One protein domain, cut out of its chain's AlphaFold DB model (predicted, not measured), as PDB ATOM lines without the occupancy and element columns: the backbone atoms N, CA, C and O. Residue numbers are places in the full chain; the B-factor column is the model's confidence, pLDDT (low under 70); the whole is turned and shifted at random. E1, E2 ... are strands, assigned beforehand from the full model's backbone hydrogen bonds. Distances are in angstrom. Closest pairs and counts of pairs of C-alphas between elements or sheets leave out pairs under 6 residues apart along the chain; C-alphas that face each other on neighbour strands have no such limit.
ATOM      1  N   TRP A  55     135.457 138.786 191.883       88.62
ATOM      2  CA  TRP A  55     136.046 138.671 193.211       88.62
ATOM      3  C   TRP A  55     136.021 140.036 193.894       88.62
ATOM      4  O   TRP A  55     136.590 141.005 193.394       88.62
ATOM      5  N   HIS A  56     135.356 140.108 195.041       88.19
ATOM      6  CA  HIS A  56     135.274 141.323 195.841       88.19
ATOM      7  C   HIS A  56     136.531 141.434 196.702       88.19
ATOM      8  O   HIS A  56     136.849 140.509 197.451       88.19
ATOM      9  N   LEU A  57     137.246 142.555 196.599       89.06
ATOM     10  CA  LEU A  57     138.343 142.845 197.513       89.06
ATOM     11  C   LEU A  57     137.754 143.247 198.869       89.06
ATOM     12  O   LEU A  57     136.943 144.167 198.940       89.06
ATOM     13  N   HIS A  58     138.180 142.572 199.935       90.69
ATOM     14  CA  HIS A  58     137.771 142.878 201.301       90.69
ATOM     15  C   HIS A  58     138.923 142.674 202.291       90.69
ATOM     16  O   HIS A  58     139.776 141.805 202.093       90.69
ATOM     17  N   ASN A  59     138.913 143.404 203.405       88.00
ATOM     18  CA  ASN A  59     139.817 143.186 204.532       88.00
ATOM     19  C   ASN A  59     139.020 142.633 205.722       88.00
ATOM     20  O   ASN A  59     138.173 143.326 206.266       88.00
ATOM     21  N   ARG A  60     139.250 141.368 206.106       89.19
ATOM     22  CA  ARG A  60     138.532 140.686 207.214       89.19
ATOM     23  C   ARG A  60     136.989 140.747 207.149       89.19
ATOM     24  O   ARG A  60     136.330 140.628 208.171       89.19
ATOM     25  N   GLY A  61     136.424 140.893 205.948       86.75
ATOM     26  CA  GLY A  61     134.984 141.041 205.708       86.75
ATOM     27  C   GLY A  61     134.575 142.446 205.259       86.75
ATOM     28  O   GLY A  61     133.589 142.567 204.541       86.75
ATOM     29  N   GLU A  62     135.367 143.479 205.565       87.25
ATOM     30  CA  GLU A  62     135.085 144.859 205.156       87.25
ATOM     31  C   GLU A  62     135.364 145.079 203.661       87.25
ATOM     32  O   GLU A  62     136.521 144.969 203.241       87.25
ATOM     33  N   PRO A  63     134.350 145.396 202.830       87.81
ATOM     34  CA  PRO A  63     134.512 145.549 201.382       87.81
ATOM     35  C   PRO A  63     134.972 146.956 200.967       87.81
ATOM     36  O   PRO A  63     135.244 147.190 199.788       87.81
ATOM     37  N   CYS A  64     134.995 147.917 201.897       88.88
ATOM     38  CA  CYS A  64     135.456 149.272 201.634       88.88
ATOM     39  C   CYS A  64     136.941 149.404 201.972       88.88
ATOM     40  O   CYS A  64     137.336 149.218 203.119       88.88
ATOM     41  N   ILE A  65     137.772 149.735 200.979       88.00
ATOM     42  CA  ILE A  65     139.210 149.948 201.180       88.00
ATOM     43  C   ILE A  65     139.614 151.238 200.463       88.00
ATOM     44  O   ILE A  65     139.393 151.370 199.256       88.00
ATOM     45  N   MET A  66     140.217 152.191 201.180       86.94
ATOM     46  CA  MET A  66     140.506 153.550 200.679       86.94
ATOM     47  C   MET A  66     139.247 154.274 200.160       86.94
ATOM     48  O   MET A  66     139.267 154.878 199.083       86.94
ATOM     49  N   GLY A  67     138.128 154.140 200.882       86.88
ATOM     50  CA  GLY A  67     136.854 154.767 200.527       86.88
ATOM     51  C   GLY A  67     136.153 154.220 199.280       86.88
ATOM     52  O   GLY A  67     135.236 154.861 198.773       86.88
ATOM     53  N   VAL A  68     136.579 153.066 198.747       88.94
ATOM     54  CA  VAL A  68     136.052 152.497 197.496       88.94
ATOM     55  C   VAL A  68     135.838 150.991 197.608       88.94
ATOM     56  O   VAL A  68     136.723 150.256 198.054       88.94
ATOM     57  N   LYS A  69     134.692 150.514 197.109       89.19
ATOM     58  CA  LYS A  69     134.437 149.082 196.886       89.19
ATOM     59  C   LYS A  69     135.044 148.675 195.539       89.19
ATOM     60  O   LYS A  69     134.637 149.175 194.486       89.19
ATOM     61  N   ARG A  70     136.053 147.795 195.566       87.00
ATOM     62  CA  ARG A  70     136.748 147.295 194.362       87.00
ATOM     63  C   ARG A  70     136.330 145.861 194.053       87.00
ATOM     64  O   ARG A  70     136.468 144.971 194.895       87.00
ATOM     65  N   ILE A  71     135.861 145.637 192.829       86.88
ATOM     66  CA  ILE A  71     135.530 144.312 192.308       86.88
ATOM     67  C   ILE A  71     136.539 143.989 191.215       86.88
ATOM     68  O   ILE A  71     136.650 144.684 190.209       86.88
ATOM     69  N   TYR A  72     137.288 142.919 191.409       86.62
ATOM     70  CA  TYR A  72     138.210 142.407 190.409       86.62
ATOM     71  C   TYR A  72     137.541 141.285 189.636       86.62
ATOM     72  O   TYR A  72     136.626 140.618 190.127       86.62
ATOM     73  N   ARG A  73     138.035 141.033 188.432       84.62
ATOM     74  CA  ARG A  73     137.649 139.857 187.661       84.62
ATOM     75  C   ARG A  73     138.812 138.873 187.679       84.62
ATOM     76  O   ARG A  73     139.943 139.236 187.370       84.62
ATOM     77  N   LYS A  74     138.543 137.637 188.096       86.94
ATOM     78  CA  LYS A  74     139.510 136.533 188.126       86.94
ATOM     79  C   LYS A  74     139.111 135.494 187.089       86.94
ATOM     80  O   LYS A  74     137.925 135.299 186.832       86.94
ATOM     81  N   LEU A  75     140.092 134.822 186.501       88.06
ATOM     82  CA  LEU A  75     139.826 133.720 185.584       88.06
ATOM     83  C   LEU A  75     139.180 132.552 186.351       88.06
ATOM     84  O   LEU A  75     139.597 132.240 187.470       88.06
ATOM     85  N   LYS A  76     138.154 131.913 185.778       90.62
ATOM     86  CA  LYS A  76     137.564 130.697 186.361       90.62
ATOM     87  C   LYS A  76     138.604 129.566 186.351       90.62
ATOM     88  O   LYS A  76     139.262 129.396 185.327       90.62
ATOM     89  N   PRO A  77     138.698 128.714 187.391       89.88
ATOM     90  CA  PRO A  77     139.664 127.603 187.427       89.88
ATOM     91  C   PRO A  77     139.575 126.617 186.247       89.88
ATOM     92  O   PRO A  77     140.537 125.918 185.947       89.88
ATOM     93  N   VAL A  78     138.419 126.554 185.576       89.44
ATOM     94  CA  VAL A  78     138.168 125.694 184.406       89.44
ATOM     95  C   VAL A  78     138.513 126.345 183.059       89.44
ATOM     96  O   VAL A  78     138.530 125.657 182.039       89.44
ATOM     97  N   ALA A  79     138.771 127.656 183.018       88.88
ATOM     98  CA  ALA A  79     139.020 128.374 181.773       88.88
ATOM     99  C   ALA A  79     140.496 128.266 181.350       88.88
ATOM    100  O   ALA A  79     141.403 128.686 182.064       88.88
ATOM    101  N   ARG A  80     140.733 127.712 180.156       88.12
ATOM    102  CA  ARG A  80     142.061 127.589 179.534       88.12
ATOM    103  C   ARG A  80     142.182 128.601 178.398       88.12
ATOM    104  O   ARG A  80     141.766 128.324 177.273       88.12
ATOM    105  N   CYS A  81     142.686 129.791 178.709       88.00
ATOM    106  CA  CYS A  81     142.848 130.884 177.755       88.00
ATOM    107  C   CYS A  81     143.878 131.920 178.241       88.00
ATOM    108  O   CYS A  81     144.246 131.930 179.414       88.00
ATOM    109  N   VAL A  82     144.332 132.788 177.334       87.19
ATOM    110  CA  VAL A  82     145.271 133.889 177.612       87.19
ATOM    111  C   VAL A  82     144.507 135.178 177.924       87.19
ATOM    112  O   VAL A  82     143.585 135.548 177.189       87.19
ATOM    113  N   MET A  83     144.909 135.885 178.983       83.19
ATOM    114  CA  MET A  83     144.446 137.250 179.271       83.19
ATOM    115  C   MET A  83     145.048 138.230 178.247       83.19
ATOM    116  O   MET A  83     146.168 138.029 177.790       83.19
ATOM    117  N   GLY A  84     144.304 139.266 177.845       72.81
ATOM    118  CA  GLY A  84     144.744 140.228 176.823       72.81
ATOM    119  C   GLY A  84     145.049 141.621 177.380       72.81
ATOM    120  O   GLY A  84     144.452 142.024 178.377       72.81
ATOM    121  N   LYS A  85     145.908 142.380 176.682       66.25
ATOM    122  CA  LYS A  85     146.381 143.733 177.073       66.25
ATOM    123  C   LYS A  85     145.312 144.747 177.489       66.25
ATOM    124  O   LYS A  85     145.578 145.607 178.316       66.25
ATOM    125  N   THR A  86     144.116 144.700 176.906       58.72
ATOM    126  CA  THR A  86     143.053 145.695 177.148       58.72
ATOM    127  C   THR A  86     142.192 145.405 178.380       58.72
ATOM    128  O   THR A  86     141.167 146.056 178.580       58.72
ATOM    129  N   TYR A  87     142.556 144.415 179.199       60.81
ATOM    130  CA  TYR A  87     141.720 143.977 180.309       60.81
ATOM    131  C   TYR A  87     141.872 144.876 181.542       60.81
ATOM    132  O   TYR A  87     142.862 144.802 182.270       60.81
ATOM    133  N   SER A  88     140.858 145.694 181.829       59.19
ATOM    134  CA  SER A  88     140.758 146.423 183.095       59.19
ATOM    135  C   SER A  88     140.519 145.443 184.251       59.19
ATOM    136  O   SER A  88     139.393 145.128 184.629       59.19
ATOM    137  N   VAL A  89     141.621 144.974 184.847       61.97
ATOM    138  CA  VAL A  89     141.652 144.025 185.979       61.97
ATOM    139  C   VAL A  89     140.776 144.484 187.161       61.97
ATOM    140  O   VAL A  89     140.255 143.653 187.908       61.97
ATOM    141  N   THR A  90     140.567 145.799 187.303       62.50
ATOM    142  CA  THR A  90     139.728 146.424 188.336       62.50
ATOM    143  C   THR A  90     138.441 147.001 187.736       62.50
ATOM    144  O   THR A  90     138.499 147.947 186.951       62.50
ATOM    145  N   MET A  91     137.278 146.519 188.184       64.38
ATOM    146  CA  MET A  91     136.014 147.258 188.108       64.38
ATOM    147  C   MET A  91     135.748 147.953 189.450       64.38
ATOM    148  O   MET A  91     135.398 147.331 190.455       64.38
ATOM    149  N   THR A  92     135.897 149.272 189.468       64.62
ATOM    150  CA  THR A  92     135.449 150.105 190.590       64.62
ATOM    151  C   THR A  92     133.923 150.155 190.593       64.62
ATOM    152  O   THR A  92     133.342 150.567 189.593       64.62
ATOM    153  N   SER A  93     133.265 149.726 191.678       67.00
ATOM    154  CA  SER A  93     131.797 149.599 191.685       67.00
ATOM    155  C   SER A  93     131.078 150.826 192.241       67.00
ATOM    156  O   SER A  93     130.094 151.266 191.658       67.00
ATOM    157  N   ALA A  94     131.541 151.360 193.375       79.12
ATOM    158  CA  ALA A  94     130.973 152.543 194.022       79.12
ATOM    159  C   ALA A  94     131.955 153.123 195.063       79.12
ATOM    160  O   ALA A  94     132.693 152.345 195.687       79.12
ATOM    161  N   PRO A  95     131.951 154.451 195.290       87.69
ATOM    162  CA  PRO A  95     132.546 155.035 196.488       87.69
ATOM    163  C   PRO A  95     131.768 154.605 197.743       87.69
ATOM    164  O   PRO A  95     130.621 154.154 197.666       87.69
ATOM    165  N   CYS A  96     132.407 154.729 198.900       89.56
ATOM    166  CA  CYS A  96     131.796 154.530 200.209       89.56
ATOM    167  C   CYS A  96     131.486 155.870 200.887       89.56
ATOM    168  O   CYS A  96     132.064 156.911 200.550       89.56
ATOM    169  N   ASP A  97     130.657 155.808 201.924       90.81
ATOM    170  CA  ASP A  97     130.637 156.819 202.977       90.81
ATOM    171  C   ASP A  97     131.981 156.814 203.723       90.81
ATOM    172  O   ASP A  97     132.562 155.753 203.956       90.81
ATOM    173  N   CYS A  98     132.491 157.996 204.065       87.38
ATOM    174  CA  CYS A  98     133.690 158.149 204.881       87.38
ATOM    175  C   CYS A  98     133.387 157.802 206.342       87.38
ATOM    176  O   CYS A  98     132.360 158.217 206.892       87.38
ATOM    177  N   THR A  99     134.335 157.123 206.977       86.00
ATOM    178  CA  THR A  99     134.366 156.780 208.404       86.00
ATOM    179  C   THR A  99     135.579 157.427 209.081       86.00
ATOM    180  O   THR A  99     136.471 157.931 208.401       86.00
ATOM    181  N   GLU A 100     135.679 157.375 210.412       81.06
ATOM    182  CA  GLU A 100     136.867 157.858 211.147       81.06
ATOM    183  C   GLU A 100     138.177 157.162 210.708       81.06
ATOM    184  O   GLU A 100     139.264 157.733 210.814       81.06
ATOM    185  N   ALA A 101     138.092 155.941 210.166       81.56
ATOM    186  CA  ALA A 101     139.240 155.203 209.639       81.56
ATOM    187  C   ALA A 101     139.782 155.769 208.308       81.56
ATOM    188  O   ALA A 101     140.908 155.444 207.929       81.56
ATOM    189  N   ASP A 102     139.018 156.619 207.614       85.38
ATOM    190  CA  ASP A 102     139.393 157.248 206.339       85.38
ATOM    191  C   ASP A 102     140.163 158.582 206.511       85.38
ATOM    192  O   ASP A 102     140.584 159.193 205.520       85.38
ATOM    193  N   PHE A 103     140.376 159.026 207.758       83.75
ATOM    194  CA  PHE A 103     141.092 160.256 208.124       83.75
ATOM    195  C   PHE A 103     142.359 159.960 208.932       83.75
ATOM    196  O   PHE A 103     142.431 158.983 209.678       83.75
ATOM    197  N   GLU A 104     143.366 160.824 208.823       84.19
ATOM    198  CA  GLU A 104     144.605 160.726 209.597       84.19
ATOM    199  C   GLU A 104     144.863 162.007 210.392       84.19
ATOM    200  O   GLU A 104     144.280 163.062 210.129       84.19
ATOM    201  N   CYS A 105     145.718 161.906 211.408       82.50
ATOM    202  CA  CYS A 105     146.154 163.093 212.126       82.50
ATOM    203  C   CYS A 105     147.040 163.932 211.211       82.50
ATOM    204  O   CYS A 105     147.871 163.396 210.475       82.50
ATOM    205  N   ASP A 106     146.833 165.244 211.241       80.69
ATOM    206  CA  ASP A 106     147.654 166.165 210.469       80.69
ATOM    207  C   ASP A 106     148.997 166.428 211.168       80.69
ATOM    208  O   ASP A 106     149.280 165.907 212.251       80.69
ATOM    209  N   TYR A 107     149.844 167.241 210.544       80.75
ATOM    210  CA  TYR A 107     151.092 167.694 211.136       80.75
ATOM    211  C   TYR A 107     150.873 168.279 212.544       80.75
ATOM    212  O   TYR A 107     149.967 169.079 212.769       80.75
ATOM    213  N   GLY A 108     151.714 167.859 213.495       77.50
ATOM    214  CA  GLY A 108     151.622 168.280 214.893       77.50
ATOM    215  C   GLY A 108     150.473 167.650 215.688       77.50
ATOM    216  O   GLY A 108     150.135 168.174 216.746       77.50
ATOM    217  N   TYR A 109     149.873 166.550 215.216       81.44
ATOM    218  CA  TYR A 109     148.840 165.797 215.937       81.44
ATOM    219  C   TYR A 109     149.193 164.317 216.092       81.44
ATOM    220  O   TYR A 109     149.698 163.678 215.171       81.44
ATOM    221  N   GLU A 110     148.840 163.745 217.241       83.38
ATOM    222  CA  GLU A 110     149.096 162.343 217.580       83.38
ATOM    223  C   GLU A 110     147.783 161.586 217.827       83.38
ATOM    224  O   GLU A 110     146.851 162.116 218.440       83.38
ATOM    225  N   ARG A 111     147.704 160.328 217.361       83.25
ATOM    226  CA  ARG A 111     146.578 159.433 217.675       83.25
ATOM    227  C   ARG A 111     146.704 158.930 219.107       83.25
ATOM    228  O   ARG A 111     147.620 158.173 219.428       83.25
ATOM    229  N   ARG A 112     145.734 159.283 219.943       82.94
ATOM    230  CA  ARG A 112     145.569 158.722 221.283       82.94
ATOM    231  C   ARG A 112     144.894 157.341 221.211       82.94
ATOM    232  O   ARG A 112     144.341 156.942 220.187       82.94
ATOM    233  N   SER A 113     144.950 156.586 222.308       83.31
ATOM    234  CA  SER A 113     144.391 155.228 222.440       83.31
ATOM    235  C   SER A 113     142.880 155.111 222.189       83.31
ATOM    236  O   SER A 113     142.388 154.006 221.993       83.31
ATOM    237  N   ASP A 114     142.145 156.223 222.220       80.06
ATOM    238  CA  ASP A 114     140.718 156.329 221.887       80.06
ATOM    239  C   ASP A 114     140.464 156.611 220.391       80.06
ATOM    240  O   ASP A 114     139.328 156.853 219.996       80.06
ATOM    241  N   GLY A 115     141.512 156.599 219.558       76.81
ATOM    242  CA  GLY A 115     141.443 156.838 218.114       76.81
ATOM    243  C   GLY A 115     141.430 158.315 217.711       76.81
ATOM    244  O   GLY A 115     141.609 158.616 216.530       76.81
ATOM    245  N   LYS A 116     141.277 159.240 218.666       81.50
ATOM    246  CA  LYS A 116     141.204 160.681 218.400       81.50
ATOM    247  C   LYS A 116     142.587 161.289 218.196       81.50
ATOM    248  O   LYS A 116     143.562 160.880 218.828       81.50
ATOM    249  N   CYS A 117     142.656 162.306 217.342       82.50
ATOM    250  CA  CYS A 117     143.855 163.117 217.175       82.50
ATOM    251  C   CYS A 117     143.871 164.236 218.220       82.50
ATOM    252  O   CYS A 117     142.990 165.098 218.239       82.50
ATOM    253  N   THR A 118     144.891 164.254 219.070       83.31
ATOM    254  CA  THR A 118     145.161 165.377 219.979       83.31
ATOM    255  C   THR A 118     146.375 166.161 219.488       83.31
ATOM    256  O   THR A 118     147.294 165.534 218.956       83.31
ATOM    257  N   PRO A 119     146.409 167.498 219.644       80.12
ATOM    258  CA  PRO A 119     147.593 168.269 219.294       80.12
ATOM    259  C   PRO A 119     148.776 167.793 220.139       80.12
ATOM    260  O   PRO A 119     148.642 167.575 221.347       80.12
ATOM    261  N   ALA A 120     149.925 167.630 219.494       78.06
ATOM    262  CA  ALA A 120     151.195 167.452 220.173       78.06
ATOM    263  C   ALA A 120     151.540 168.726 220.961       78.06
ATOM    264  O   ALA A 120     151.061 169.816 220.641       78.06
ATOM    265  N   PHE A 121     152.392 168.618 221.985       80.75
ATOM    266  CA  PHE A 121     152.619 169.720 222.936       80.75
ATOM    267  C   PHE A 121     153.210 171.002 222.311       80.75
ATOM    268  O   PHE A 121     153.233 172.041 222.966       80.75
ATOM    269  N   TRP A 122     153.690 170.932 221.066       73.38
ATOM    270  CA  TRP A 122     154.352 172.012 220.331       73.38
ATOM    271  C   TRP A 122     153.515 172.626 219.189       73.38
ATOM    272  O   TRP A 122     154.056 173.436 218.436       73.38
ATOM    273  N   PHE A 123     152.240 172.249 218.997       62.78
ATOM    274  CA  PHE A 123     151.463 172.671 217.814       62.78
ATOM    275  C   PHE A 123     149.963 172.945 218.072       62.78
ATOM    276  O   PHE A 123     149.425 172.607 219.124       62.78
ATOM    277  N   LEU A 124     149.280 173.582 217.106       56.16
ATOM    278  CA  LEU A 124     147.883 174.047 217.195       56.16
ATOM    279  C   LEU A 124     147.007 173.614 215.978       56.16
ATOM    280  O   LEU A 124     147.534 173.489 214.878       56.16
ATOM    281  N   PRO A 125     145.665 173.480 216.122       52.47
ATOM    282  CA  PRO A 125     144.688 173.699 215.027       52.47
ATOM    283  C   PRO A 125     144.626 172.902 213.690       52.47
ATOM    284  O   PRO A 125     144.295 173.563 212.709       52.47
ATOM    285  N   SER A 126     144.795 171.566 213.569       56.03
ATOM    286  CA  SER A 126     144.500 170.866 212.275       56.03
ATOM    287  C   SER A 126     144.079 169.370 212.318       56.03
ATOM    288  O   SER A 126     144.229 168.698 213.334       56.03
ATOM    289  N   TYR A 127     143.535 168.866 211.193       58.38
ATOM    290  CA  TYR A 127     143.169 167.473 210.831       58.38
ATOM    291  C   TYR A 127     143.226 167.315 209.291       58.38
ATOM    292  O   TYR A 127     142.905 168.276 208.588       58.38
ATOM    293  N   ARG A 128     143.525 166.120 208.735       66.19
ATOM    294  CA  ARG A 128     143.506 165.907 207.265       66.19
ATOM    295  C   ARG A 128     142.920 164.567 206.790       66.19
ATOM    296  O   ARG A 128     142.953 163.551 207.480       66.19
ATOM    297  N   LYS A 129     142.398 164.554 205.556       68.06
ATOM    298  CA  LYS A 129     141.941 163.329 204.868       68.06
ATOM    299  C   LYS A 129     143.144 162.518 204.377       68.06
ATOM    300  O   LYS A 129     144.089 163.100 203.848       68.06
ATOM    301  N   VAL A 130     143.078 161.188 204.484       74.44
ATOM    302  CA  VAL A 130     144.117 160.292 203.946       74.44
ATOM    303  C   VAL A 130     144.247 160.488 202.431       74.44
ATOM    304  O   VAL A 130     143.257 160.459 201.689       74.44
ATOM    305  N   VAL A 131     145.480 160.677 201.959       77.88
ATOM    306  CA  VAL A 131     145.786 160.897 200.539       77.88
ATOM    307  C   VAL A 131     145.308 159.705 199.697       77.88
ATOM    308  O   VAL A 131     145.455 158.548 200.081       77.88
ATOM    309  N   SER A 132     144.729 159.981 198.523       77.56
ATOM    310  CA  SER A 132     144.132 158.980 197.615       77.56
ATOM    311  C   SER A 132     142.859 158.273 198.133       77.56
ATOM    312  O   SER A 132     142.318 157.401 197.450       77.56
ATOM    313  N   ASN A 133     142.314 158.655 199.296       81.44
ATOM    314  CA  ASN A 133     141.030 158.127 199.757       81.44
ATOM    315  C   ASN A 133     139.844 158.785 199.022       81.44
ATOM    316  O   ASN A 133     139.641 160.003 199.089       81.44
ATOM    317  N   ASN A 134     139.029 157.966 198.349       84.06
ATOM    318  CA  ASN A 134     137.948 158.420 197.469       84.06
ATOM    319  C   ASN A 134     136.532 158.163 198.033       84.06
ATOM    320  O   ASN A 134     135.579 158.025 197.269       84.06
ATOM    321  N   CYS A 135     136.383 158.110 199.364       86.44
ATOM    322  CA  CYS A 135     135.070 158.185 200.017       86.44
ATOM    323  C   CYS A 135     134.425 159.568 199.791       86.44
ATOM    324  O   CYS A 135     135.145 160.578 199.717       86.44
ATOM    325  N   THR A 136     133.092 159.622 199.681       84.00
ATOM    326  CA  THR A 136     132.360 160.810 199.175       84.00
ATOM    327  C   THR A 136     131.295 161.390 200.108       84.00
ATOM    328  O   THR A 136     130.884 162.528 199.897       84.00
ATOM    329  N   ALA A 137     130.830 160.644 201.110       82.88
ATOM    330  CA  ALA A 137     129.759 161.056 202.030       82.88
ATOM    331  C   ALA A 137     130.086 160.625 203.478       82.88
ATOM    332  O   ALA A 137     131.264 160.496 203.808       82.88
ATOM    333  N   GLY A 138     129.107 160.440 204.367       84.69
ATOM    334  CA  GLY A 138     129.357 160.123 205.784       84.69
ATOM    335  C   GLY A 138     129.926 161.306 206.581       84.69
ATOM    336  O   GLY A 138     129.526 162.450 206.360       84.69
ATOM    337  N   VAL A 139     130.878 161.053 207.487       83.38
ATOM    338  CA  VAL A 139     131.398 162.058 208.453       83.38
ATOM    339  C   VAL A 139     132.269 163.164 207.831       83.38
ATOM    340  O   VAL A 139     132.838 163.991 208.538       83.38
ATOM    341  N   ILE A 140     132.377 163.222 206.499       80.50
ATOM    342  CA  ILE A 140     133.275 164.136 205.776       80.50
ATOM    343  C   ILE A 140     133.100 165.616 206.156       80.50
ATOM    344  O   ILE A 140     134.083 166.348 206.191       80.50
ATOM    345  N   ALA A 141     131.880 166.047 206.493       74.50
ATOM    346  CA  ALA A 141     131.584 167.428 206.881       74.50
ATOM    347  C   ALA A 141     132.199 167.842 208.235       74.50
ATOM    348  O   ALA A 141     132.452 169.026 208.451       74.50
ATOM    349  N   GLU A 142     132.465 166.889 209.132       73.12
ATOM    350  CA  GLU A 142     133.080 167.153 210.442       73.12
ATOM    351  C   GLU A 142     134.590 167.405 210.318       73.12
ATOM    352  O   GLU A 142     135.143 168.234 211.040       73.12
ATOM    353  N   TYR A 143     135.226 166.756 209.337       71.31
ATOM    354  CA  TYR A 143     136.661 166.834 209.040       71.31
ATOM    355  C   TYR A 143     137.001 167.781 207.872       71.31
ATOM    356  O   TYR A 143     138.137 167.808 207.398       71.31
TER     357      TYR A 143
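This is residues 55 to 143 of the 491 residues of the protein "PKD domain-containing protein" of Coregonus sp. 'balchen' (UniProt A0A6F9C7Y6). With little regular structure, this is a long rod: the strand hairpin E1 and E2 lies towards one end, where residues 76 to 82 stick out free, and the small hairpin E3 and E4 lies towards the other. Most of the rest is long stretches with no named element, residues 55 to 67, 76 to 89, 96 to 108 and 120 to 143, with a few short pairings in them, for instance residues 103 to 104 with residues 128 to 129, antiparallel. The printed part has 89 residues, with no named helix and four strands, E1 to E4 along the chain, in two antiparallel sheets; the class is all strand, with 20 residues in named elements. It is only just extended, close to loose: radius of gyration of the C-alphas 18.5 A, spans 61 by 23 by 22 A.

E1, residues 68 to 75, runs 22.6 A from C-alpha 68 at (136.052, 152.497, 197.496). E2 is residues 90 to 95, 13.9 A. E3 is residues 109 to 111, 7.0 A. E4, residues 117 to 119, 6.7 A, ends at (147.593, 168.269, 219.294).

In the antiparallel hairpin E1 and E2, at 157 degrees, N 91 and O 71 are 2.8 A apart, within hydrogen-bond range. In the antiparallel hairpin E3 and E4, at 143 degrees, N 110 and O 118 are 2.9 A apart, also within range. E2 and E3 are apart.

The C-alphas of Arg 80 and Trp 122, the two farthest apart, are 61.6 A apart. The printed part has no cut. The links E1 to E2 and E2 to E3 are long. pLDDT is under 70 in residues 85 to 93 and 123 to 129.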